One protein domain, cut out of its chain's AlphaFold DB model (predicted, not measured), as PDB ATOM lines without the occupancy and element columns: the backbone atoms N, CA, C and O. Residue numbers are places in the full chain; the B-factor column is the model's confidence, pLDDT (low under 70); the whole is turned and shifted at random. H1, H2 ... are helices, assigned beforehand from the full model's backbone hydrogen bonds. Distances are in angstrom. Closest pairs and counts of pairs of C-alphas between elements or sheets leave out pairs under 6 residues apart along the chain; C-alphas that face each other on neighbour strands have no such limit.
ATOM      1  N   ARG A 514     307.795 281.556 193.203       82.69
ATOM      2  CA  ARG A 514     308.460 280.498 192.420       82.69
ATOM      3  C   ARG A 514     308.237 279.102 193.013       82.69
ATOM      4  O   ARG A 514     308.003 278.169 192.250       82.69
ATOM      5  N   HIS A 515     308.215 278.974 194.340       81.06
ATOM      6  CA  HIS A 515     307.986 277.694 195.022       81.06
ATOM      7  C   HIS A 515     306.607 277.099 194.719       81.06
ATOM      8  O   HIS A 515     306.506 275.905 194.458       81.06
ATOM      9  N   VAL A 516     305.562 277.931 194.644       84.31
ATOM     10  CA  VAL A 516     304.201 277.476 194.311       84.31
ATOM     11  C   VAL A 516     304.111 277.002 192.860       84.31
ATOM     12  O   VAL A 516     303.402 276.049 192.563       84.31
ATOM     13  N   ARG A 517     304.866 277.617 191.943       82.75
ATOM     14  CA  ARG A 517     304.949 277.130 190.557       82.75
ATOM     15  C   ARG A 517     305.697 275.804 190.454       82.75
ATOM     16  O   ARG A 517     305.302 274.965 189.651       82.75
ATOM     17  N   SER A 518     306.751 275.619 191.248       85.81
ATOM     18  CA  SER A 518     307.488 274.353 191.298       85.81
ATOM     19  C   SER A 518     306.604 273.228 191.840       85.81
ATOM     20  O   SER A 518     306.457 272.191 191.190       85.81
ATOM     21  N   SER A 519     305.908 273.470 192.958       87.69
ATOM     22  CA  SER A 519     304.981 272.491 193.528       87.69
ATOM     23  C   SER A 519     303.789 272.219 192.610       87.69
ATOM     24  O   SER A 519     303.386 271.069 192.470       87.69
ATOM     25  N   GLU A 520     303.269 273.225 191.899       91.50
ATOM     26  CA  GLU A 520     302.217 273.030 190.894       91.50
ATOM     27  C   GLU A 520     302.700 272.172 189.714       91.50
ATOM     28  O   GLU A 520     301.986 271.270 189.275       91.50
ATOM     29  N   GLN A 521     303.911 272.407 189.198       89.31
ATOM     30  CA  GLN A 521     304.478 271.580 188.129       89.31
ATOM     31  C   GLN A 521     304.724 270.142 188.589       89.31
ATOM     32  O   GLN A 521     304.446 269.205 187.838       89.31
ATOM     33  N   TRP A 522     305.206 269.956 189.816       93.62
ATOM     34  CA  TRP A 522     305.409 268.636 190.405       93.62
ATOM     35  C   TRP A 522     304.080 267.900 190.616       93.62
ATOM     36  O   TRP A 522     303.931 266.767 190.158       93.62
ATOM     37  N   LEU A 523     303.066 268.582 191.163       91.00
ATOM     38  CA  LEU A 523     301.702 268.059 191.296       91.00
ATOM     39  C   LEU A 523     301.107 267.667 189.944       91.00
ATOM     40  O   LEU A 523     300.490 266.608 189.846       91.00
ATOM     41  N   ARG A 524     301.321 268.468 188.890       94.19
ATOM     42  CA  ARG A 524     300.888 268.136 187.521       94.19
ATOM     43  C   ARG A 524     301.585 266.889 186.979       94.19
ATOM     44  O   ARG A 524     300.932 266.066 186.347       94.19
ATOM     45  N   ARG A 525     302.887 266.712 187.235       91.50
ATOM     46  CA  ARG A 525     303.609 265.488 186.832       91.50
ATOM     47  C   ARG A 525     303.104 264.263 187.583       91.50
ATOM     48  O   ARG A 525     302.924 263.217 186.967       91.50
ATOM     49  N   ILE A 526     302.854 264.392 188.884       91.88
ATOM     50  CA  ILE A 526     302.332 263.295 189.703       91.88
ATOM     51  C   ILE A 526     300.922 262.926 189.279       91.88
ATOM     52  O   ILE A 526     300.666 261.754 189.041       91.88
ATOM     53  N   THR A 527     300.027 263.899 189.108       92.56
ATOM     54  CA  THR A 527     298.675 263.618 188.606       92.56
ATOM     55  C   THR A 527     298.715 262.980 187.225       92.56
ATOM     56  O   THR A 527     297.993 262.015 187.000       92.56
ATOM     57  N   HIS A 528     299.608 263.413 186.328       95.12
ATOM     58  CA  HIS A 528     299.784 262.727 185.047       95.12
ATOM     59  C   HIS A 528     300.276 261.285 185.194       95.12
ATOM     60  O   HIS A 528     299.745 260.411 184.516       95.12
ATOM     61  N   ARG A 529     301.244 261.018 186.082       91.00
ATOM     62  CA  ARG A 529     301.713 259.652 186.372       91.00
ATOM     63  C   ARG A 529     300.613 258.783 186.975       91.00
ATOM     64  O   ARG A 529     300.440 257.655 186.536       91.00
ATOM     65  N   ILE A 530     299.855 259.321 187.928       94.12
ATOM     66  CA  ILE A 530     298.735 258.624 188.570       94.12
ATOM     67  C   ILE A 530     297.643 258.298 187.545       94.12
ATOM     68  O   ILE A 530     297.065 257.221 187.605       94.12
ATOM     69  N   LEU A 531     297.367 259.189 186.583       94.81
ATOM     70  CA  LEU A 531     296.389 258.909 185.525       94.81
ATOM     71  C   LEU A 531     296.893 257.919 184.465       94.81
ATOM     72  O   LEU A 531     296.075 257.243 183.848       94.81
ATOM     73  N   GLN A 532     298.201 257.865 184.206       94.88
ATOM     74  CA  GLN A 532     298.773 256.960 183.204       94.88
ATOM     75  C   GLN A 532     298.918 255.525 183.714       94.88
ATOM     76  O   GLN A 532     298.877 254.601 182.905       94.88
ATOM     77  N   ASP A 533     299.080 255.342 185.025       95.31
ATOM     78  CA  ASP A 533     299.318 254.037 185.626       95.31
ATOM     79  C   ASP A 533     298.163 253.647 186.575       95.31
ATOM     80  O   ASP A 533     298.053 254.193 187.680       95.31
ATOM     81  N   PRO A 534     297.269 252.718 186.174       94.31
ATOM     82  CA  PRO A 534     296.060 252.405 186.934       94.31
ATOM     83  C   PRO A 534     296.367 251.853 188.330       94.31
ATOM     84  O   PRO A 534     295.580 252.060 189.251       94.31
ATOM     85  N   LEU A 535     297.515 251.196 188.526       95.31
ATOM     86  CA  LEU A 535     297.914 250.689 189.840       95.31
ATOM     87  C   LEU A 535     298.211 251.827 190.823       95.31
ATOM     88  O   LEU A 535     297.772 251.768 191.971       95.31
ATOM     89  N   LEU A 536     298.885 252.893 190.377       91.81
ATOM     90  CA  LEU A 536     299.140 254.069 191.219       91.81
ATOM     91  C   LEU A 536     297.836 254.751 191.642       91.81
ATOM     92  O   LEU A 536     297.719 255.215 192.776       91.81
ATOM     93  N   LEU A 537     296.853 254.794 190.741       94.00
ATOM     94  CA  LEU A 537     295.523 255.315 191.038       94.00
ATOM     95  C   LEU A 537     294.839 254.499 192.145       94.00
ATOM     96  O   LEU A 537     294.304 255.080 193.090       94.00
ATOM     97  N   TRP A 538     294.910 253.166 192.080       96.44
ATOM     98  CA  TRP A 538     294.402 252.290 193.141       96.44
ATOM     99  C   TRP A 538     295.104 252.528 194.480       96.44
ATOM    100  O   TRP A 538     294.428 252.657 195.501       96.44
ATOM    101  N   PHE A 539     296.434 252.657 194.487       94.62
ATOM    102  CA  PHE A 539     297.184 252.991 195.704       94.62
ATOM    103  C   PHE A 539     296.774 254.346 196.284       94.62
ATOM    104  O   PHE A 539     296.604 254.465 197.498       94.62
ATOM    105  N   PHE A 540     296.565 255.353 195.437       93.12
ATOM    106  CA  PHE A 540     296.097 256.667 195.867       93.12
ATOM    107  C   PHE A 540     294.711 256.594 196.529       93.12
ATOM    108  O   PHE A 540     294.510 257.157 197.609       93.12
ATOM    109  N   TYR A 541     293.772 255.844 195.942       95.69
ATOM    110  CA  TYR A 541     292.455 255.618 196.545       95.69
ATOM    111  C   TYR A 541     292.528 254.820 197.846       95.69
ATOM    112  O   TYR A 541     291.830 255.163 198.800       95.69
ATOM    113  N   LEU A 542     293.398 253.810 197.925       96.44
ATOM    114  CA  LEU A 542     293.643 253.065 199.159       96.44
ATOM    115  C   LEU A 542     294.154 253.998 200.269       96.44
ATOM    116  O   LEU A 542     293.685 253.928 201.401       96.44
ATOM    117  N   HIS A 543     295.066 254.916 199.943       93.38
ATOM    118  CA  HIS A 543     295.609 255.880 200.902       93.38
ATOM    119  C   HIS A 543     294.537 256.859 201.411       93.38
ATOM    120  O   HIS A 543     294.438 257.104 202.616       93.38
ATOM    121  N   LEU A 544     293.685 257.369 200.514       95.06
ATOM    122  CA  LEU A 544     292.526 258.188 200.885       95.06
ATOM    123  C   LEU A 544     291.537 257.422 201.771       95.06
ATOM    124  O   LEU A 544     291.010 257.989 202.725       95.06
ATOM    125  N   LEU A 545     291.314 256.137 201.485       96.50
ATOM    126  CA  LEU A 545     290.454 255.268 202.283       96.50
ATOM    127  C   LEU A 545     291.000 255.111 203.711       96.50
ATOM    128  O   LEU A 545     290.252 255.250 204.675       96.50
ATOM    129  N   VAL A 546     292.309 254.879 203.858       96.31
ATOM    130  CA  VAL A 546     292.975 254.773 205.168       96.31
ATOM    131  C   VAL A 546     292.864 256.082 205.949       96.31
ATOM    132  O   VAL A 546     292.466 256.058 207.113       96.31
ATOM    133  N   LEU A 547     293.149 257.226 205.317       95.19
ATOM    134  CA  LEU A 547     292.989 258.543 205.948       95.19
ATOM    135  C   LEU A 547     291.544 258.780 206.399       95.19
ATOM    136  O   LEU A 547     291.310 259.245 207.512       95.19
ATOM    137  N   TRP A 548     290.572 258.392 205.577       96.88
ATOM    138  CA  TRP A 548     289.159 258.487 205.920       96.88
ATOM    139  C   TRP A 548     288.781 257.601 207.117       96.88
ATOM    140  O   TRP A 548     288.068 258.053 208.012       96.88
ATOM    141  N   PHE A 549     289.313 256.376 207.206       96.88
ATOM    142  CA  PHE A 549     289.133 255.521 208.385       96.88
ATOM    143  C   PHE A 549     289.743 256.129 209.650       96.88
ATOM    144  O   PHE A 549     289.132 256.048 210.720       96.88
ATOM    145  N   VAL A 550     290.915 256.761 209.545       94.88
ATOM    146  CA  VAL A 550     291.545 257.480 210.663       94.88
ATOM    147  C   VAL A 550     290.669 258.653 211.111       94.88
ATOM    148  O   VAL A 550     290.439 258.815 212.311       94.88
ATOM    149  N   GLU A 551     290.120 259.422 210.170       95.19
ATOM    150  CA  GLU A 551     289.209 260.539 210.450       95.19
ATOM    151  C   GLU A 551     287.925 260.055 211.145       95.19
ATOM    152  O   GLU A 551     287.511 260.621 212.157       95.19
ATOM    153  N   ILE A 552     287.323 258.956 210.671       95.06
ATOM    154  CA  ILE A 552     286.157 258.339 211.323       95.06
ATOM    155  C   ILE A 552     286.511 257.903 212.732       95.06
ATOM    156  O   ILE A 552     285.772 258.217 213.664       95.06
ATOM    157  N   ARG A 553     287.647 257.219 212.914       94.44
ATOM    158  CA  ARG A 553     288.076 256.803 214.249       94.44
ATOM    159  C   ARG A 553     288.227 258.006 215.165       94.44
ATOM    160  O   ARG A 553     287.702 257.994 216.278       94.44
TER     161      ARG A 553
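What this domain is: This is residues 514 to 553 of the 564 residues of a protein of Alexandrium monilatum (UniProt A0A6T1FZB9). Two long helices, H2 and H1, make an open V, meeting near their ends at a corner around Asp 533. The far parts of both arms stand free, residues 541 to 553 of H2 and residues 514 to 525 of H1, and the space between the arms is empty. The printed part has 40 residues, with two named helices in the order H1, H2 and no named strand, and its class is all helix. It is only just loose, close to extended, with a radius of gyration of the C-alphas of 13.1 A, and its flat outline spans 38 by 24 by 7 A.

Where its parts are: H2, the longest helix, holds the 20 residues 534 to 553 and measures 28.8 A from first to last C-alpha. It begins at C-alpha 534, at (296.060, 252.405, 186.934), and ends at C-alpha 553, at (288.076, 256.803, 214.249). H1 holds the 19 residues 514 to 532 and measures 27.1 A from first to last C-alpha. It begins at C-alpha 514, at (308.460, 280.498, 192.420).

How they stand to each other: H2 and H1 touch only at the corner by their link, with 4 pairs of C-alphas within 8 A. H2 touches H1 with residues 536 to 537 alone, and H1 touches H2 with residues 529 to 531 alone. Their closest C-alphas, those of Leu 537 and Ile 530, are 5.2 A apart. Their centres are 19.6 A apart. They run opposite ways at a steep tilt of 68 degrees, only just short of about perpendicular. In H1 and H2 every O i to N i+4 pair is within hydrogen-bond range.

The domain as a whole: The C-alphas of Arg 514 and Arg 553, the first and last printed residues, are the two farthest apart, at 38.1 A. The link from H1 to H2 is tight, with one residue, Asp 533, between them. The printed part has no cut. The mean pLDDT of the printed part is 92.7, and no printed residue is under 70.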